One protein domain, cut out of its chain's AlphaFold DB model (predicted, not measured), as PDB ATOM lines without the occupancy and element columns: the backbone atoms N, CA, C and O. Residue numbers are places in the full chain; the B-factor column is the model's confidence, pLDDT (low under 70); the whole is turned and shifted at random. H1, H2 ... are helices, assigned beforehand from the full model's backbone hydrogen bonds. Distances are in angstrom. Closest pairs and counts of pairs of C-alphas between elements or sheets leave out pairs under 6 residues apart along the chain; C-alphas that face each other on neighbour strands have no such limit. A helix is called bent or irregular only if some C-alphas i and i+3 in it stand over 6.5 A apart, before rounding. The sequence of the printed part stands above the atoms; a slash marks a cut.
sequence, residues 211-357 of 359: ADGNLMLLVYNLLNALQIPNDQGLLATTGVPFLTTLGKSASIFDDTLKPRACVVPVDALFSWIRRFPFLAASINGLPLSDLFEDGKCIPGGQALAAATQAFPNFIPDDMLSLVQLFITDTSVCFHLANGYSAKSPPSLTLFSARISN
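AT A GLANCE: This is residues 211 to 357 of the 359 residues of the protein "Aste57867_2046 protein" of Aphanomyces stellatus (UniProt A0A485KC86). Small helices stand round a middle of loops, with H2 and the long H3 at one side, H6 and H7 side by side at the opposite side, H4 and H5 at a third and H1 at a fourth. The unnamed stretch of residues 327 to 350 comes away from H7, crosses the middle toward H3 and runs on to H8, where residues 352 to 357 stick out as a free tail. The printed part has 147 residues with eight named helices, in the order H1 to H8 along the chain, and no named strand. The class is all helix, though under half of the residues, 64 of 147, are in named elements. The whole is compact, with a radius of gyration of the C-alphas of 16.5 A and spans of 49 by 39 by 29 A.

IN THESE COORDINATES: Start at Ala 211 and find C-alpha 215 at (131.702, 93.934, 121.455); from there H1, residues 215 to 225, runs 15.1 A. Read on to H2, residues 233 to 237, which is 6.1 A long. After a stretch with no named element, residues 238 to 259, look for C-alpha 260 at (118.622, 113.281, 115.756), where H3 begins; it is the longest helix, residues 260 to 273, and measures 20.9 A. H3 is irregular: its C-alphas 261 and 264 are 7.4 A apart. H4, residues 277 to 280, is 5.6 A long and H5, residues 288 to 291, is 5.9 A long. H6, residues 300 to 310, measures 15.1 A, and H7, residues 317 to 326, measures 15.3 A. H7 is irregular, but only just: its C-alphas 318 and 321 are 6.6 A apart. H8, residues 351 to 355, is 6.9 A long and ends at C-alpha 355, (129.120, 129.287, 107.308).

HOW THE PARTS SIT: Begin at H1, which is near H7, with 5 pairs of C-alphas within 10 A and none within 8 A. H1 and H2 are close but not clearly touching; their closest C-alphas, those of Ala 225 and Ala 236, are 8.0 A apart. H2 and H3 touch, H3 with residues 260 to 263 alone, and their closest C-alphas are those of Thr 237 and Val 263 at 6.3 A. H4 and H5 touch only at the corner by their link, with the C-alphas of Leu 279 and Leu 288 closest at 4.9 A. H6 and H7 are close but not clearly touching, at a shallow tilt of 22 degrees, opposite ways; their closest C-alphas, those of Gly 301 and Gln 324, are 7.4 A apart. H8 touches no helix. Look also for short antiparallel pairings outside the named elements: residues 242 to 243 with 249 to 250, 282 to 283 with 286 to 287, and 298 to 299 with 333 to 334. In H1, H2, H6 and H8 every O i to N i+4 pair is within hydrogen-bond range; H3 has 8 of 10 and H7 has 3 of 6, while H4 and H5 are too short for such a pair.

THE WHOLE: The two C-alphas farthest apart are those of Ser 321 and Asn 357, at 51.6 A. The printed part has no cut from residue 211 to residue 357. The links H2 to H3, 22 residues, and H7 to H8, 24 residues, are long; the link H3 to H4 is tight. In the B-factor column the mean pLDDT of the printed part is 83.9, and you will find 18 residues under 70: 255 to 257, 314, 343 to 350 and 352 to 357.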
ATOM      1  N   ALA A 211     126.238  99.517 124.147       74.31
ATOM      2  CA  ALA A 211     127.066  98.323 124.139       74.31
ATOM      3  C   ALA A 211     127.790  98.110 125.479       74.31
ATOM      4  O   ALA A 211     128.091  96.968 125.794       74.31
ATOM      5  N   ASP A 212     128.075  99.164 126.255       75.44
ATOM      6  CA  ASP A 212     128.766  99.111 127.560       75.44
ATOM      7  C   ASP A 212     129.996  98.171 127.574       75.44
ATOM      8  O   ASP A 212     130.166  97.293 128.419       75.44
ATOM      9  N   GLY A 213     130.839  98.277 126.538       71.88
ATOM     10  CA  GLY A 213     132.023  97.423 126.362       71.88
ATOM     11  C   GLY A 213     131.751  96.009 125.820       71.88
ATOM     12  O   GLY A 213     132.694  95.257 125.571       71.88
ATOM     13  N   ASN A 214     130.493  95.639 125.570       79.06
ATOM     14  CA  ASN A 214     130.109  94.393 124.916       79.06
ATOM     15  C   ASN A 214     130.265  94.494 123.390       79.06
ATOM     16  O   ASN A 214     129.380  94.964 122.670       79.06
ATOM     17  N   LEU A 215     131.388  93.976 122.886       78.12
ATOM     18  CA  LEU A 215     131.702  93.934 121.455       78.12
ATOM     19  C   LEU A 215     130.605  93.257 120.616       78.12
ATOM     20  O   LEU A 215     130.314  93.707 119.512       78.12
ATOM     21  N   MET A 216     129.970  92.204 121.130       80.12
ATOM     22  CA  MET A 216     128.942  91.460 120.395       80.12
ATOM     23  C   MET A 216     127.685  92.296 120.167       80.12
ATOM     24  O   MET A 216     127.118  92.280 119.075       80.12
ATOM     25  N   LEU A 217     127.264  93.046 121.188       81.44
ATOM     26  CA  LEU A 217     126.126  93.952 121.081       81.44
ATOM     27  C   LEU A 217     126.442  95.126 120.146       81.44
ATOM     28  O   LEU A 217     125.603  95.502 119.333       81.44
ATOM     29  N   LEU A 218     127.673  95.646 120.188       81.25
ATOM     30  CA  LEU A 218     128.131  96.666 119.243       81.25
ATOM     31  C   LEU A 218     128.092  96.167 117.792       81.25
ATOM     32  O   LEU A 218     127.559  96.855 116.923       81.25
ATOM     33  N   VAL A 219     128.628  94.970 117.530       82.56
ATOM     34  CA  VAL A 219     128.586  94.342 116.199       82.56
ATOM     35  C   VAL A 219     127.139  94.150 115.753       82.56
ATOM     36  O   VAL A 219     126.802  94.487 114.624       82.56
ATOM     37  N   TYR A 220     126.259  93.680 116.640       83.81
ATOM     38  CA  TYR A 220     124.836  93.529 116.344       83.81
ATOM     39  C   TYR A 220     124.167  94.864 115.971       83.81
ATOM     40  O   TYR A 220     123.479  94.945 114.952       83.81
ATOM     41  N   ASN A 221     124.416  95.928 116.739       85.00
ATOM     42  CA  ASN A 221     123.893  97.268 116.464       85.00
ATOM     43  C   ASN A 221     124.408  97.818 115.127       85.00
ATOM     44  O   ASN A 221     123.628  98.357 114.342       85.00
ATOM     45  N   LEU A 222     125.698  97.632 114.835       86.44
ATOM     46  CA  LEU A 222     126.302  98.027 113.564       86.44
ATOM     47  C   LEU A 222     125.690  97.262 112.385       86.44
ATOM     48  O   LEU A 222     125.314  97.868 111.384       86.44
ATOM     49  N   LEU A 223     125.541  95.941 112.503       89.50
ATOM     50  CA  LEU A 223     124.936  95.123 111.453       89.50
ATOM     51  C   LEU A 223     123.474  95.498 111.217       89.50
ATOM     52  O   LEU A 223     123.045  95.517 110.070       89.50
ATOM     53  N   ASN A 224     122.707  95.830 112.255       90.50
ATOM     54  CA  ASN A 224     121.344  96.335 112.081       90.50
ATOM     55  C   ASN A 224     121.320  97.717 111.416       90.50
ATOM     56  O   ASN A 224     120.453  97.971 110.582       90.50
ATOM     57  N   ALA A 225     122.273  98.597 111.740       89.38
ATOM     58  CA  ALA A 225     122.386  99.915 111.115       89.38
ATOM     59  C   ALA A 225     122.677  99.835 109.614       89.38
ATOM     60  O   ALA A 225     122.145 100.622 108.835       89.38
ATOM     61  N   LEU A 226     123.456  98.839 109.196       91.81
ATOM     62  CA  LEU A 226     123.733  98.555 107.789       91.81
ATOM     63  C   LEU A 226     122.612  97.761 107.100       91.81
ATOM     64  O   LEU A 226     122.823  97.217 106.022       91.81
ATOM     65  N   GLN A 227     121.442  97.640 107.723       94.06
ATOM     66  CA  GLN A 227     120.277  96.927 107.195       94.06
ATOM     67  C   GLN A 227     119.000  97.765 107.315       94.06
ATOM     68  O   GLN A 227     117.906  97.206 107.343       94.06
ATOM     69  N   ILE A 228     119.116  99.091 107.427       94.00
ATOM     70  CA  ILE A 228     117.970 100.001 107.526       94.00
ATOM     71  C   ILE A 228     117.425 100.283 106.117       94.00
ATOM     72  O   ILE A 228     118.148 100.885 105.332       94.00
ATOM     73  N   PRO A 229     116.171  99.938 105.775       94.50
ATOM     74  CA  PRO A 229     115.562 100.337 104.503       94.50
ATOM     75  C   PRO A 229     115.362 101.858 104.369       94.50
ATOM     76  O   PRO A 229     115.231 102.574 105.365       94.50
ATOM     77  N   ASN A 230     115.258 102.365 103.135       93.19
ATOM     78  CA  ASN A 230     115.088 103.804 102.863       93.19
ATOM     79  C   ASN A 230     113.833 104.412 103.515       93.19
ATOM     80  O   ASN A 230     113.868 105.541 103.994       93.19
ATOM     81  N   ASP A 231     112.724 103.680 103.592       91.56
ATOM     82  CA  ASP A 231     111.482 104.153 104.216       91.56
ATOM     83  C   ASP A 231     111.505 104.082 105.754       91.56
ATOM     84  O   ASP A 231     110.683 104.716 106.417       91.56
ATOM     85  N   GLN A 232     112.474 103.357 106.317       92.00
ATOM     86  CA  GLN A 232     112.643 103.122 107.750       92.00
ATOM     87  C   GLN A 232     113.751 103.986 108.381       92.00
ATOM     88  O   GLN A 232     113.842 104.063 109.608       92.00
ATOM     89  N   GLY A 233     114.564 104.680 107.573       88.94
ATOM     90  CA  GLY A 233     115.693 105.510 108.020       88.94
ATOM     91  C   GLY A 233     115.348 106.519 109.118       88.94
ATOM     92  O   GLY A 233     116.073 106.651 110.107       88.94
ATOM     93  N   LEU A 234     114.197 107.186 108.999       87.44
ATOM     94  CA  LEU A 234     113.738 108.146 110.004       87.44
ATOM     95  C   LEU A 234     113.354 107.472 111.329       87.44
ATOM     96  O   LEU A 234     113.630 108.018 112.394       87.44
ATOM     97  N   LEU A 235     112.726 106.294 111.280       88.38
ATOM     98  CA  LEU A 235     112.362 105.544 112.486       88.38
ATOM     99  C   LEU A 235     113.625 105.102 113.222       88.38
ATOM    100  O   LEU A 235     113.802 105.451 114.389       88.38
ATOM    101  N   ALA A 236     114.552 104.468 112.496       88.00
ATOM    102  CA  ALA A 236     115.820 104.005 113.043       88.00
ATOM    103  C   ALA A 236     116.592 105.145 113.724       88.00
ATOM    104  O   ALA A 236     116.933 105.047 114.897       88.00
ATOM    105  N   THR A 237     116.791 106.272 113.035       81.88
ATOM    106  CA  THR A 237     117.559 107.426 113.546       81.88
ATOM    107  C   THR A 237     116.867 108.213 114.664       81.88
ATOM    108  O   THR A 237     117.511 108.990 115.372       81.88
ATOM    109  N   THR A 238     115.567 107.999 114.876       79.44
ATOM    110  CA  THR A 238     114.811 108.586 115.991       79.44
ATOM    111  C   THR A 238     114.567 107.596 117.134       79.44
ATOM    112  O   THR A 238     113.773 107.890 118.036       79.44
ATOM    113  N   GLY A 239     115.277 106.462 117.134       80.50
ATOM    114  CA  GLY A 239     115.214 105.432 118.176       80.50
ATOM    115  C   GLY A 239     113.886 104.678 118.211       80.50
ATOM    116  O   GLY A 239     113.534 104.103 119.232       80.50
ATOM    117  N   VAL A 240     113.104 104.730 117.130       87.12
ATOM    118  CA  VAL A 240     111.879 103.938 116.998       87.12
ATOM    119  C   VAL A 240     112.252 102.586 116.388       87.12
ATOM    120  O   VAL A 240     113.032 102.562 115.430       87.12
ATOM    121  N   PRO A 241     111.704 101.462 116.894       90.81
ATOM    122  CA  PRO A 241     111.901 100.167 116.265       90.81
ATOM    123  C   PRO A 241     111.537 100.204 114.781       90.81
ATOM    124  O   PRO A 241     110.531 100.800 114.390       90.81
ATOM    125  N   PHE A 242     112.351  99.552 113.964       92.25
ATOM    126  CA  PHE A 242     112.196  99.529 112.517       92.25
ATOM    127  C   PHE A 242     112.331  98.104 111.983       92.25
ATOM    128  O   PHE A 242     112.852  97.215 112.659       92.25
ATOM    129  N   LEU A 243     111.852  97.882 110.761       95.06
ATOM    130  CA  LEU A 243     112.044  96.614 110.062       95.06
ATOM    131  C   LEU A 243     113.336  96.665 109.251       95.06
ATOM    132  O   LEU A 243     113.512  97.565 108.435       95.06
ATOM    133  N   THR A 244     114.230  95.701 109.458       94.06
ATOM    134  CA  THR A 244     115.440  95.561 108.642       94.06
ATOM    135  C   THR A 244     115.101  95.139 107.210       94.06
ATOM    136  O   THR A 244     113.985  94.704 106.918       94.06
ATOM    137  N   THR A 245     116.085  95.176 106.315       93.50
ATOM    138  CA  THR A 245     115.998  94.626 104.947       93.50
ATOM    139  C   THR A 245     115.624  93.140 104.890       93.50
ATOM    140  O   THR A 245     115.131  92.667 103.870       93.50
ATOM    141  N   LEU A 246     115.789  92.404 105.995       93.31
ATOM    142  CA  LEU A 246     115.354  91.012 106.152       93.31
ATOM    143  C   LEU A 246     113.980  90.869 106.836       93.31
ATOM    144  O   LEU A 246     113.584  89.761 107.197       93.31
ATOM    145  N   GLY A 247     113.267  91.974 107.071       91.94
ATOM    146  CA  GLY A 247     111.949  91.991 107.711       91.94
ATOM    147  C   GLY A 247     111.966  91.705 109.217       91.94
ATOM    148  O   GLY A 247     110.923  91.394 109.792       91.94
ATOM    149  N   LYS A 248     113.131  91.787 109.874       92.12
ATOM    150  CA  LYS A 248     113.254  91.589 111.326       92.12
ATOM    151  C   LYS A 248     113.088  92.928 112.039       92.12
ATOM    152  O   LYS A 248     113.632  93.928 111.589       92.12
ATOM    153  N   SER A 249     112.365  92.945 113.155       93.69
ATOM    154  CA  SER A 249     112.290  94.138 114.003       93.69
ATOM    155  C   SER A 249     113.622  94.356 114.722       93.69
ATOM    156  O   SER A 249     114.160  93.412 115.308       93.69
ATOM    157  N   ALA A 250     114.143  95.578 114.676       90.50
ATOM    158  CA  ALA A 250     115.379  95.975 115.335       90.50
ATOM    159  C   ALA A 250     115.253  97.374 115.954       90.50
ATOM    160  O   ALA A 250     114.460  98.205 115.511       90.50
ATOM    161  N   SER A 251     116.075  97.638 116.968       86.69
ATOM    162  CA  SER A 251     116.355  98.980 117.475       86.69
ATOM    163  C   SER A 251     117.863  99.116 117.655       86.69
ATOM    164  O   SER A 251     118.512  98.164 118.085       86.69
ATOM    165  N   ILE A 252     118.414 100.268 117.278       80.44
ATOM    166  CA  ILE A 252     119.863 100.535 117.326       80.44
ATOM    167  C   ILE A 252     120.193 101.579 118.398       80.44
ATOM    168  O   ILE A 252     121.299 101.583 118.928       80.44
ATOM    169  N   PHE A 253     119.235 102.444 118.738       76.25
ATOM    170  CA  PHE A 253     119.439 103.563 119.652       76.25
ATOM    171  C   PHE A 253     118.478 103.477 120.832       76.25
ATOM    172  O   PHE A 253     117.300 103.153 120.665       76.25
ATOM    173  N   ASP A 254     119.000 103.780 122.017       70.19
ATOM    174  CA  ASP A 254     118.210 103.935 123.235       70.19
ATOM    175  C   ASP A 254     117.352 105.211 123.152       70.19
ATOM    176  O   ASP A 254     117.685 106.175 122.452       70.19
ATOM    177  N   ASP A 255     116.240 105.247 123.888       65.06
ATOM    178  CA  ASP A 255     115.365 106.413 123.939       65.06
ATOM    179  C   ASP A 255     116.054 107.693 124.454       65.06
ATOM    180  O   ASP A 255     115.646 108.807 124.110       65.06
ATOM    181  N   THR A 256     117.112 107.536 125.246       64.50
ATOM    182  CA  THR A 256     117.895 108.617 125.855       64.50
ATOM    183  C   THR A 256     119.040 109.131 124.976       64.50
ATOM    184  O   THR A 256     119.496 110.257 125.176       64.50
ATOM    185  N   LEU A 257     119.466 108.359 123.969       67.75
ATOM    186  CA  LEU A 257     120.644 108.624 123.134       67.75
ATOM    187  C   LEU A 257     120.271 108.481 121.656       67.75
ATOM    188  O   LEU A 257     120.525 107.463 121.021       67.75
ATOM    189  N   LYS A 258     119.594 109.503 121.122       76.06
ATOM    190  CA  LYS A 258     119.103 109.518 119.736       76.06
ATOM    191  C   LYS A 258     119.945 110.475 118.895       76.06
ATOM    192  O   LYS A 258     119.915 111.676 119.183       76.06
ATOM    193  N   PRO A 259     120.584 110.029 117.797       78.56
ATOM    194  CA  PRO A 259     121.402 110.886 116.942       78.56
ATOM    195  C   PRO A 259     120.535 111.733 115.995       78.56
ATOM    196  O   PRO A 259     120.702 111.743 114.777       78.56
ATOM    197  N   ARG A 260     119.573 112.480 116.542       76.50
ATOM    198  CA  ARG A 260     118.622 113.281 115.756       76.50
ATOM    199  C   ARG A 260     119.301 114.411 114.974       76.50
ATOM    200  O   ARG A 260     118.845 114.747 113.883       76.50
ATOM    201  N   ALA A 261     120.422 114.930 115.478       77.38
ATOM    202  CA  ALA A 261     121.279 115.886 114.772       77.38
ATOM    203  C   ALA A 261     121.903 115.316 113.481       77.38
ATOM    204  O   ALA A 261     122.458 116.070 112.684       77.38
ATOM    205  N   CYS A 262     121.802 114.003 113.260       85.38
ATOM    206  CA  CYS A 262     122.473 113.295 112.175       85.38
ATOM    207  C   CYS A 262     121.574 112.903 111.021       85.38
ATOM    208  O   CYS A 262     122.078 112.579 109.949       85.38
ATOM    209  N   VAL A 263     120.258 112.965 111.219       86.12
ATOM    210  CA  VAL A 263     119.268 112.495 110.248       86.12
ATOM    211  C   VAL A 263     119.488 113.150 108.888       86.12
ATOM    212  O   VAL A 263     119.654 112.462 107.893       86.12
ATOM    213  N   VAL A 264     119.544 114.482 108.848       87.12
ATOM    214  CA  VAL A 264     119.729 115.237 107.602       87.12
ATOM    215  C   VAL A 264     121.142 115.089 107.024       87.12
ATOM    216  O   VAL A 264     121.244 114.790 105.836       87.12
ATOM    217  N   PRO A 265     122.243 115.298 107.776       90.12
ATOM    218  CA  PRO A 265     123.571 115.248 107.168       90.12
ATOM    219  C   PRO A 265     123.986 113.840 106.713       90.12
ATOM    220  O   PRO A 265     124.614 113.720 105.661       90.12
ATOM    221  N   VAL A 266     123.612 112.774 107.435       90.81
ATOM    222  CA  VAL A 266     123.895 111.390 107.007       90.81
ATOM    223  C   VAL A 266     123.081 111.040 105.764       90.81
ATOM    224  O   VAL A 266     123.633 110.498 104.807       90.81
ATOM    225  N   ASP A 267     121.797 111.409 105.739       91.62
ATOM    226  CA  ASP A 267     120.947 111.237 104.561       91.62
ATOM    227  C   ASP A 267     121.520 111.969 103.341       91.62
ATOM    228  O   ASP A 267     121.689 111.377 102.279       91.62
ATOM    229  N   ALA A 268     121.921 113.234 103.504       92.25
ATOM    230  CA  ALA A 268     122.521 114.026 102.436       92.25
ATOM    231  C   ALA A 268     123.825 113.408 101.904       92.25
ATOM    232  O   ALA A 268     124.056 113.418 100.691       92.25
ATOM    233  N   LEU A 269     124.668 112.860 102.788       93.94
ATOM    234  CA  LEU A 269     125.894 112.164 102.402       93.94
ATOM    235  C   LEU A 269     125.582 110.913 101.570       93.94
ATOM    236  O   LEU A 269     126.118 110.768 100.470       93.94
ATOM    237  N   PHE A 270     124.695 110.033 102.040       94.25
ATOM    238  CA  PHE A 270     124.361 108.807 101.310       94.25
ATOM    239  C   PHE A 270     123.567 109.073 100.027       94.25
ATOM    240  O   PHE A 270     123.843 108.443  99.008       94.25
ATOM    241  N   SER A 271     122.672 110.063 100.008       93.88
ATOM    242  CA  SER A 271     122.008 110.514  98.780       93.88
ATOM    243  C   SER A 271     122.986 111.108  97.761       93.88
ATOM    244  O   SER A 271     122.760 111.003  96.555       93.88
ATOM    245  N   TRP A 272     124.081 111.737  98.200       95.06
ATOM    246  CA  TRP A 272     125.145 112.159  97.291       95.06
ATOM    247  C   TRP A 272     125.914 110.960  96.735       95.06
ATOM    248  O   TRP A 272     126.006 110.844  95.515       95.06
ATOM    249  N   ILE A 273     126.359 110.040  97.598       95.44
ATOM    250  CA  ILE A 273     127.106 108.838  97.196       95.44
ATOM    251  C   ILE A 273     126.301 107.976  96.218       95.44
ATOM    252  O   ILE A 273     126.850 107.542  95.211       95.44
ATOM    253  N   ARG A 274     124.993 107.792  96.450       94.88
ATOM    254  CA  ARG A 274     124.094 107.017  95.573       94.88
ATOM    255  C   ARG A 274     124.154 107.447  94.102       94.88
ATOM    256  O   ARG A 274     123.876 106.648  93.215       94.88
ATOM    257  N   ARG A 275     124.503 108.706  93.823       94.81
ATOM    258  CA  ARG A 275     124.554 109.255  92.458       94.81
ATOM    259  C   ARG A 275     125.853 108.948  91.718       94.81
ATOM    260  O   ARG A 275     125.968 109.306  90.547       94.81
ATOM    261  N   PHE A 276     126.827 108.312  92.365       95.50
ATOM    262  CA  PHE A 276     128.110 108.023  91.741       95.50
ATOM    263  C   PHE A 276     127.984 106.964  90.638       95.50
ATOM    264  O   PHE A 276     127.526 105.853  90.907       95.50
ATOM    265  N   PRO A 277     128.448 107.250  89.406       95.12
ATOM    266  CA  PRO A 277     128.374 106.304  88.298       95.12
ATOM    267  C   PRO A 277     129.079 104.968  88.551       95.12
ATOM    268  O   PRO A 277     128.638 103.955  88.016       95.12
ATOM    269  N   PHE A 278     130.137 104.919  89.374       90.38
ATOM    270  CA  PHE A 278     130.807 103.650  89.681       90.38
ATOM    271  C   PHE A 278     129.877 102.645  90.373       90.38
ATOM    272  O   PHE A 278     130.125 101.446  90.287       90.38
ATOM    273  N   LEU A 279     128.792 103.100  91.015       92.12
ATOM    274  CA  LEU A 279     127.802 102.214  91.630       92.12
ATOM    275  C   LEU A 279     126.987 101.420  90.601       92.12
ATOM    276  O   LEU A 279     126.392 100.408  90.954       92.12
ATOM    277  N   ALA A 280     126.989 101.828  89.327       89.12
ATOM    278  CA  ALA A 280     126.424 101.024  88.245       89.12
ATOM    279  C   ALA A 280     127.276  99.782  87.922       89.12
ATOM    280  O   ALA A 280     126.826  98.901  87.190       89.12
ATOM    281  N   ALA A 281     128.510  99.708  88.431       86.88
ATOM    282  CA  ALA A 281     129.353  98.533  88.282       86.88
ATOM    283  C   ALA A 281     128.906  97.392  89.207       86.88
ATOM    284  O   ALA A 281     128.217  97.584  90.214       86.88
ATOM    285  N   SER A 282     129.371  96.188  88.880       85.81
ATOM    286  CA  SER A 282     129.228  95.016  89.738       85.81
ATOM    287  C   SER A 282     130.591  94.530  90.207       85.81
ATOM    288  O   SER A 282     131.515  94.407  89.403       85.81
ATOM    289  N   ILE A 283     130.710  94.200  91.492       81.38
ATOM    290  CA  ILE A 283     131.881  93.505  92.036       81.38
ATOM    291  C   ILE A 283     131.494  92.040  92.195       81.38
ATOM    292  O   ILE A 283     130.571  91.728  92.939       81.38
ATOM    293  N   ASN A 284     132.159  91.140  91.466       82.88
ATOM    294  CA  ASN A 284     131.860  89.702  91.480       82.88
ATOM    295  C   ASN A 284     130.373  89.369  91.247       82.88
ATOM    296  O   ASN A 284     129.816  88.475  91.874       82.88
ATOM    297  N   GLY A 285     129.721  90.109  90.344       84.25
ATOM    298  CA  GLY A 285     128.299  89.933  90.031       84.25
ATOM    299  C   GLY A 285     127.330  90.617  91.000       84.25
ATOM    300  O   GLY A 285     126.133  90.602  90.734       84.25
ATOM    301  N   LEU A 286     127.819  91.265  92.065       89.50
ATOM    302  CA  LEU A 286     126.996  92.045  92.991       89.50
ATOM    303  C   LEU A 286     126.851  93.488  92.487       89.50
ATOM    304  O   LEU A 286     127.859  94.201  92.442       89.50
ATOM    305  N   PRO A 287     125.647  93.943  92.103       92.69
ATOM    306  CA  PRO A 287     125.415  95.330  91.704       92.69
ATOM    307  C   PRO A 287     125.556  96.269  92.909       92.69
ATOM    308  O   PRO A 287     124.788  96.190  93.865       92.69
ATOM    309  N   LEU A 288     126.521  97.189  92.868       92.00
ATOM    310  CA  LEU A 288     126.776  98.093  93.998       92.00
ATOM    311  C   LEU A 288     125.627  99.073  94.252       92.00
ATOM    312  O   LEU A 288     125.416  99.493  95.389       92.00
ATOM    313  N   SER A 289     124.859  99.407  93.214       94.81
ATOM    314  CA  SER A 289     123.647 100.218  93.325       94.81
ATOM    315  C   SER A 289     122.635  99.631  94.307       94.81
ATOM    316  O   SER A 289     121.925 100.385  94.967       94.81
ATOM    317  N   ASP A 290     122.586  98.303  94.451       95.25
ATOM    318  CA  ASP A 290     121.613  97.638  95.320       95.25
ATOM    319  C   ASP A 290     121.840  97.944  96.810       95.25
ATOM    320  O   ASP A 290     120.929  97.730  97.597       95.25
ATOM    321  N   LEU A 291     122.985  98.529  97.196       94.88
ATOM    322  CA  LEU A 291     123.184  99.103  98.535       94.88
ATOM    323  C   LEU A 291     122.254 100.285  98.831       94.88
ATOM    324  O   LEU A 291     122.130 100.657  99.988       94.88
ATOM    325  N   PHE A 292     121.676 100.934  97.823       95.81
ATOM    326  CA  PHE A 292     120.958 102.198  98.002       95.81
ATOM    327  C   PHE A 292     119.516 102.165  97.497       95.81
ATOM    328  O   PHE A 292     118.727 103.032  97.878       95.81
ATOM    329  N   GLU A 293     119.171 101.217  96.626       94.81
ATOM    330  CA  GLU A 293     117.876 101.136  95.944       94.81
ATOM    331  C   GLU A 293     116.754 100.578  96.833       94.81
ATOM    332  O   GLU A 293     116.972  99.721  97.685       94.81
ATOM    333  N   ASP A 294     115.522 101.042  96.614       91.94
ATOM    334  CA  ASP A 294     114.369 100.620  97.416       91.94
ATOM    335  C   ASP A 294     114.092  99.118  97.271       91.94
ATOM    336  O   ASP A 294     114.016  98.585  96.162       91.94
ATOM    337  N   GLY A 295     113.904  98.437  98.406       90.50
ATOM    338  CA  GLY A 295     113.610  97.001  98.440       90.50
ATOM    339  C   GLY A 295     114.763  96.109  97.974       90.50
ATOM    340  O   GLY A 295     114.553  94.915  97.760       90.50
ATOM    341  N   LYS A 296     115.963  96.670  97.808       94.38
ATOM    342  CA  LYS A 296     117.178  95.938  97.466       94.38
ATOM    343  C   LYS A 296     118.184  96.006  98.606       94.38
ATOM    344  O   LYS A 296     118.038  96.801  99.525       94.38
ATOM    345  N   CYS A 297     119.156  95.108  98.560       94.50
ATOM    346  CA  CYS A 297     120.298  95.066  99.461       94.50
ATOM    347  C   CYS A 297     121.314  94.056  98.918       94.50
ATOM    348  O   CYS A 297     120.970  93.196  98.101       94.50
ATOM    349  N   ILE A 298     122.565  94.132  99.372       95.56
ATOM    350  CA  ILE A 298     123.589  93.144  99.010       95.56
ATOM    351  C   ILE A 298     123.633  92.034 100.074       95.56
ATOM    352  O   ILE A 298     123.886  92.339 101.245       95.56
ATOM    353  N   PRO A 299     123.440  90.750  99.706       95.31
ATOM    354  CA  PRO A 299     123.538  89.636 100.646       95.31
ATOM    355  C   PRO A 299     124.902  89.594 101.339       95.31
ATOM    356  O   PRO A 299     125.947  89.708 100.693       95.31
ATOM    357  N   GLY A 300     124.898  89.455 102.664       93.44
ATOM    358  CA  GLY A 300     126.088  89.665 103.479       93.44
ATOM    359  C   GLY A 300     127.229  88.692 103.191       93.44
ATOM    360  O   GLY A 300     128.380  89.116 103.098       93.44
ATOM    361  N   GLY A 301     126.933  87.404 103.014       93.38
ATOM    362  CA  GLY A 301     127.947  86.388 102.726       93.38
ATOM    363  C   GLY A 301     128.605  86.610 101.364       93.38
ATOM    364  O   GLY A 301     129.828  86.533 101.248       93.38
ATOM    365  N   GLN A 302     127.815  86.968 100.350       93.31
ATOM    366  CA  GLN A 302     128.329  87.347  99.032       93.31
ATOM    367  C   GLN A 302     129.160  88.632  99.091       93.31
ATOM    368  O   GLN A 302     130.250  88.672  98.522       93.31
ATOM    369  N   ALA A 303     128.695  89.659  99.811       91.06
ATOM    370  CA  ALA A 303     129.451  90.894 100.013       91.06
ATOM    371  C   ALA A 303     130.798  90.626 100.695       91.06
ATOM    372  O   ALA A 303     131.825  91.132 100.245       91.06
ATOM    373  N   LEU A 304     130.807  89.797 101.743       90.50
ATOM    374  CA  LEU A 304     132.018  89.412 102.460       90.50
ATOM    375  C   LEU A 304     132.989  88.654 101.549       90.50
ATOM    376  O   LEU A 304     134.171  88.986 101.523       90.50
ATOM    377  N   ALA A 305     132.503  87.684 100.772       89.31
ATOM    378  CA  ALA A 305     133.320  86.945  99.811       89.31
ATOM    379  C   ALA A 305     133.900  87.859  98.719       89.31
ATOM    380  O   ALA A 305     135.065  87.736  98.343       89.31
ATOM    381  N   ALA A 306     133.104  88.811  98.226       87.94
ATOM    382  CA  ALA A 306     133.567  89.782  97.247       87.94
ATOM    383  C   ALA A 306     134.618  90.736  97.831       87.94
ATOM    384  O   ALA A 306     135.629  91.003  97.180       87.94
ATOM    385  N   ALA A 307     134.418  91.200  99.066       85.19
ATOM    386  CA  ALA A 307     135.353  92.072  99.763       85.19
ATOM    387  C   ALA A 307     136.689  91.374 100.047       85.19
ATOM    388  O   ALA A 307     137.735  91.947  99.760       85.19
ATOM    389  N   THR A 308     136.683  90.134 100.544       85.44
ATOM    390  CA  THR A 308     137.924  89.388 100.814       85.44
ATOM    391  C   THR A 308     138.666  89.014  99.536       85.44
ATOM    392  O   THR A 308     139.892  89.026  99.518       85.44
ATOM    393  N   GLN A 309     137.962  88.754  98.432       85.19
ATOM    394  CA  GLN A 309     138.616  88.516  97.146       85.19
ATOM    395  C   GLN A 309     139.247  89.790  96.567       85.19
ATOM    396  O   GLN A 309     140.366  89.745  96.055       85.19
ATOM    397  N   ALA A 310     138.535  90.918  96.621       80.38
ATOM    398  CA  ALA A 310     139.043  92.196  96.126       80.38
ATOM    399  C   ALA A 310     140.160  92.757  97.021       80.38
ATOM    400  O   ALA A 310     141.082  93.408  96.526       80.38
ATOM    401  N   PHE A 311     140.097  92.474  98.326       81.06
ATOM    402  CA  PHE A 311     141.003  92.990  99.346       81.06
ATOM    403  C   PHE A 311     141.429  91.870 100.320       81.06
ATOM    404  O   PHE A 311     140.923  91.799 101.441       81.06
ATOM    405  N   PRO A 312     142.398  91.014  99.934       71.56
ATOM    406  CA  PRO A 312     142.780  89.814 100.695       71.56
ATOM    407  C   PRO A 312     143.231  90.050 102.140       71.56
ATOM    408  O   PRO A 312     143.151  89.141 102.949       71.56
ATOM    409  N   ASN A 313     143.663  91.271 102.472       71.62
ATOM    410  CA  ASN A 313     144.134  91.647 103.810       71.62
ATOM    411  C   ASN A 313     143.204  92.661 104.504       71.62
ATOM    412  O   ASN A 313     143.624  93.333 105.443       71.62
ATOM    413  N   PHE A 314     141.975  92.849 104.007       69.69
ATOM    414  CA  PHE A 314     141.023  93.799 104.596       69.69
ATOM    415  C   PHE A 314     140.528  93.352 105.977       69.69
ATOM    416  O   PHE A 314     140.268  94.191 106.834       69.69
ATOM    417  N   ILE A 315     140.431  92.039 106.198       74.62
ATOM    418  CA  ILE A 315     140.083  91.440 107.488       74.62
ATOM    419  C   ILE A 315     141.257  90.546 107.893       74.62
ATOM    420  O   ILE A 315     141.631  89.689 107.094       74.62
ATOM    421  N   PRO A 316     141.833  90.724 109.095       75.38
ATOM    422  CA  PRO A 316     142.832  89.803 109.626       75.38
ATOM    423  C   PRO A 316     142.331  88.351 109.609       75.38
ATOM    424  O   PRO A 316     141.167  88.094 109.929       75.38
ATOM    425  N   ASP A 317     143.192  87.401 109.242       76.38
ATOM    426  CA  ASP A 317     142.815  85.986 109.081       76.38
ATOM    427  C   ASP A 317     142.170  85.393 110.348       76.38
ATOM    428  O   ASP A 317     141.239  84.590 110.266       76.38
ATOM    429  N   ASP A 318     142.617  85.830 111.525       76.31
ATOM    430  CA  ASP A 318     142.097  85.434 112.837       76.31
ATOM    431  C   ASP A 318     140.696  85.994 113.137       76.31
ATOM    432  O   ASP A 318     139.944  85.404 113.917       76.31
ATOM    433  N   MET A 319     140.306  87.089 112.482       74.44
ATOM    434  CA  MET A 319     138.970  87.686 112.572       74.44
ATOM    435  C   MET A 319     138.015  87.181 111.497       74.44
ATOM    436  O   MET A 319     136.800  87.210 111.705       74.44
ATOM    437  N   LEU A 320     138.517  86.676 110.368       81.31
ATOM    438  CA  LEU A 320     137.668  86.268 109.252       81.31
ATOM    439  C   LEU A 320     136.663  85.180 109.653       81.31
ATOM    440  O   LEU A 320     135.485  85.284 109.313       81.31
ATOM    441  N   SER A 321     137.089  84.180 110.431       80.44
ATOM    442  CA  SER A 321     136.185  83.130 110.920       80.44
ATOM    443  C   SER A 321     135.088  83.677 111.835       80.44
ATOM    444  O   SER A 321     133.950  83.222 111.764       80.44
ATOM    445  N   LEU A 322     135.400  84.679 112.665       80.12
ATOM    446  CA  LEU A 322     134.416  85.334 113.526       80.12
ATOM    447  C   LEU A 322     133.422  86.155 112.697       80.12
ATOM    448  O   LEU A 322     132.217  86.061 112.902       80.12
ATOM    449  N   VAL A 323     133.914  86.919 111.721       83.94
ATOM    450  CA  VAL A 323     133.080  87.728 110.822       83.94
ATOM    451  C   VAL A 323     132.129  86.845 110.007       83.94
ATOM    452  O   VAL A 323     130.945  87.163 109.891       83.94
ATOM    453  N   GLN A 324     132.605  85.700 109.511       86.56
ATOM    454  CA  GLN A 324     131.796  84.726 108.770       86.56
ATOM    455  C   GLN A 324     130.660  84.108 109.605       86.56
ATOM    456  O   GLN A 324     129.677  83.645 109.029       86.56
ATOM    457  N   LEU A 325     130.753  84.116 110.941       85.25
ATOM    458  CA  LEU A 325     129.658  83.670 111.813       85.25
ATOM    459  C   LEU A 325     128.509  84.686 111.882       85.25
ATOM    460  O   LEU A 325     127.357  84.282 112.036       85.25
ATOM    461  N   PHE A 326     128.803  85.986 111.775       85.00
ATOM    462  CA  PHE A 326     127.790  87.048 111.858       85.00
ATOM    463  C   PHE A 326     127.262  87.501 110.507       85.00
ATOM    464  O   PHE A 326     126.143  88.001 110.436       85.00
ATOM    465  N   ILE A 327     128.071  87.372 109.457       91.38
ATOM    466  CA  ILE A 327     127.770  87.903 108.133       91.38
ATOM    467  C   ILE A 327     127.524  86.735 107.180       91.38
ATOM    468  O   ILE A 327     128.433  86.198 106.550       91.38
ATOM    469  N   THR A 328     126.254  86.356 107.072       91.88
ATOM    470  CA  THR A 328     125.750  85.357 106.124       91.88
ATOM    471  C   THR A 328     124.645  85.965 105.265       91.88
ATOM    472  O   THR A 328     124.007  86.940 105.665       91.88
ATOM    473  N   ASP A 329     124.342  85.350 104.122       90.81
ATOM    474  CA  ASP A 329     123.245  85.788 103.238       90.81
ATOM    475  C   ASP A 329     121.858  85.751 103.912       90.81
ATOM    476  O   ASP A 329     120.926  86.402 103.452       90.81
ATOM    477  N   THR A 330     121.703  85.001 105.009       88.94
ATOM    478  CA  THR A 330     120.438  84.860 105.751       88.94
ATOM    479  C   THR A 330     120.381  85.686 107.039       88.94
ATOM    480  O   THR A 330     119.320  85.804 107.664       88.94
ATOM    481  N   SER A 331     121.514  86.246 107.466       88.00
ATOM    482  CA  SER A 331     121.626  87.057 108.684       88.00
ATOM    483  C   SER A 331     121.801  88.543 108.392       88.00
ATOM    484  O   SER A 331     121.336  89.349 109.198       88.00
ATOM    485  N   VAL A 332     122.411  88.890 107.253       93.50
ATOM    486  CA  VAL A 332     122.731  90.265 106.874       93.50
ATOM    487  C   VAL A 332     122.372  90.521 105.413       93.50
ATOM    488  O   VAL A 332     122.760  89.759 104.529       93.50
ATOM    489  N   CYS A 333     121.684  91.632 105.152       95.25
ATOM    490  CA  CYS A 333     121.511  92.162 103.801       95.25
ATOM    491  C   CYS A 333     121.811  93.665 103.763       95.25
ATOM    492  O   CYS A 333     120.986  94.487 104.166       95.25
ATOM    493  N   PHE A 334     123.016  94.008 103.312       95.38
ATOM    494  CA  PHE A 334     123.587  95.345 103.419       95.38
ATOM    495  C   PHE A 334     122.819  96.385 102.607       95.38
ATOM    496  O   PHE A 334     122.618  96.216 101.404       95.38
ATOM    497  N   HIS A 335     122.459  97.481 103.269       95.69
ATOM    498  CA  HIS A 335     121.785  98.640 102.703       95.69
ATOM    499  C   HIS A 335     122.197  99.920 103.435       95.69
ATOM    500  O   HIS A 335     122.359  99.947 104.655       95.69
ATOM    501  N   LEU A 336     122.343 100.996 102.675       93.44
ATOM    502  CA  LEU A 336     122.679 102.339 103.112       93.44
ATOM    503  C   LEU A 336     121.462 103.233 102.878       93.44
ATOM    504  O   LEU A 336     121.222 103.736 101.772       93.44
ATOM    505  N   ALA A 337     120.674 103.396 103.943       92.06
ATOM    506  CA  ALA A 337     119.455 104.191 103.917       92.06
ATOM    507  C   ALA A 337     119.739 105.601 103.382       92.06
ATOM    508  O   ALA A 337     120.723 106.233 103.766       92.06
ATOM    509  N   ASN A 338     118.872 106.095 102.507       91.81
ATOM    510  CA  ASN A 338     118.947 107.434 101.932       91.81
ATOM    511  C   ASN A 338     117.548 107.933 101.513       91.81
ATOM    512  O   ASN A 338     116.599 107.155 101.438       91.81
ATOM    513  N   GLY A 339     117.415 109.234 101.254       86.25
ATOM    514  CA  GLY A 339     116.151 109.910 100.959       86.25
ATOM    515  C   GLY A 339     115.163 110.012 102.134       86.25
ATOM    516  O   GLY A 339     114.021 110.427 101.925       86.25
ATOM    517  N   TYR A 340     115.549 109.646 103.361       83.75
ATOM    518  CA  TYR A 340     114.617 109.539 104.495       83.75
ATOM    519  C   TYR A 340     114.429 110.848 105.271       83.75
ATOM    520  O   TYR A 340     113.443 110.989 106.002       83.75
ATOM    521  N   SER A 341     115.328 111.826 105.109       82.31
ATOM    522  CA  SER A 341     115.260 113.095 105.846       82.31
ATOM    523  C   SER A 341     114.195 114.060 105.317       82.31
ATOM    524  O   SER A 341     113.796 114.985 106.024       82.31
ATOM    525  N   ALA A 342     113.644 113.819 104.119       73.38
ATOM    526  CA  ALA A 342     112.580 114.639 103.526       73.38
ATOM    527  C   ALA A 342     111.305 114.718 104.394       73.38
ATOM    528  O   ALA A 342     110.483 115.615 104.218       73.38
ATOM    529  N   LYS A 343     111.135 113.776 105.332       65.81
ATOM    530  CA  LYS A 343     110.006 113.703 106.272       65.81
ATOM    531  C   LYS A 343     110.363 114.188 107.689       65.81
ATOM    532  O   LYS A 343     109.543 114.061 108.595       65.81
ATOM    533  N   SER A 344     111.574 114.706 107.911       63.81
ATOM    534  CA  SER A 344     112.046 115.127 109.235       63.81
ATOM    535  C   SER A 344     111.555 116.527 109.633       63.81
ATOM    536  O   SER A 344     111.460 117.413 108.784       63.81
ATOM    537  N   PRO A 345     111.266 116.769 110.929       55.31
ATOM    538  CA  PRO A 345     110.868 118.089 111.409       55.31
ATOM    539  C   PRO A 345     112.013 119.127 111.315       55.31
ATOM    540  O   PRO A 345     113.186 118.768 111.427       55.31
ATOM    541  N   PRO A 346     111.689 120.427 111.163       52.28
ATOM    542  CA  PRO A 346     112.601 121.467 110.663       52.28
ATOM    543  C   PRO A 346     113.650 122.020 111.655       52.28
ATOM    544  O   PRO A 346     114.237 123.063 111.389       52.28
ATOM    545  N   SER A 347     113.918 121.388 112.802       56.50
ATOM    546  CA  SER A 347     114.753 121.996 113.860       56.50
ATOM    547  C   SER A 347     116.266 121.736 113.757       56.50
ATOM    548  O   SER A 347     116.982 121.876 114.749       56.50
ATOM    549  N   LEU A 348     116.782 121.349 112.586       64.00
ATOM    550  CA  LEU A 348     118.197 121.012 112.402       64.00
ATOM    551  C   LEU A 348     118.963 122.160 111.739       64.00
ATOM    552  O   LEU A 348     118.559 122.662 110.693       64.00
ATOM    553  N   THR A 349     120.089 122.565 112.333       63.16
ATOM    554  CA  THR A 349     120.981 123.563 111.727       63.16
ATOM    555  C   THR A 349     122.212 122.863 111.164       63.16
ATOM    556  O   THR A 349     123.090 122.450 111.923       63.16
ATOM    557  N   LEU A 350     122.285 122.749 109.837       69.62
ATOM    558  CA  LEU A 350     123.466 122.212 109.158       69.62
ATOM    559  C   LEU A 350     124.686 123.097 109.419       69.62
ATOM    560  O   LEU A 350     124.579 124.328 109.435       69.62
ATOM    561  N   PHE A 351     125.850 122.476 109.593       73.00
ATOM    562  CA  PHE A 351     127.098 123.200 109.827       73.00
ATOM    563  C   PHE A 351     127.433 124.138 108.657       73.00
ATOM    564  O   PHE A 351     127.643 125.336 108.851       73.00
ATOM    565  N   SER A 352     127.351 123.639 107.424       67.38
ATOM    566  CA  SER A 352     127.569 124.415 106.197       67.38
ATOM    567  C   SER A 352     126.578 125.572 105.996       67.38
ATOM    568  O   SER A 352     126.934 126.607 105.420       67.38
ATOM    569  N   ALA A 353     125.357 125.460 106.529       59.69
ATOM    570  CA  ALA A 353     124.377 126.546 106.512       59.69
ATOM    571  C   ALA A 353     124.758 127.698 107.464       59.69
ATOM    572  O   ALA A 353     124.431 128.850 107.181       59.69
ATOM    573  N   ARG A 354     125.498 127.429 108.553       56.38
ATOM    574  CA  ARG A 354     126.021 128.483 109.445       56.38
ATOM    575  C   ARG A 354     127.134 129.289 108.786       56.38
ATOM    576  O   ARG A 354     127.163 130.502 108.941       56.38
ATOM    577  N   ILE A 355     127.996 128.637 108.006       51.78
ATOM    578  CA  ILE A 355     129.120 129.287 107.308       51.78
ATOM    579  C   ILE A 355     128.616 130.261 106.227       51.78
ATOM    580  O   ILE A 355     129.230 131.295 105.981       51.78
ATOM    581  N   SER A 356     127.478 129.959 105.595       45.94
ATOM    582  CA  SER A 356     126.924 130.778 104.504       45.94
ATOM    583  C   SER A 356     126.277 132.091 104.976       45.94
ATOM    584  O   SER A 356     126.085 132.982 104.157       45.94
ATOM    585  N   ASN A 357     125.981 132.230 106.274       34.56
ATOM    586  CA  ASN A 357     125.312 133.399 106.867       34.56
ATOM    587  C   ASN A 357     126.271 134.389 107.567       34.56
ATOM    588  O   ASN A 357     125.808 135.322 108.218       34.56
TER     589      ASN A 357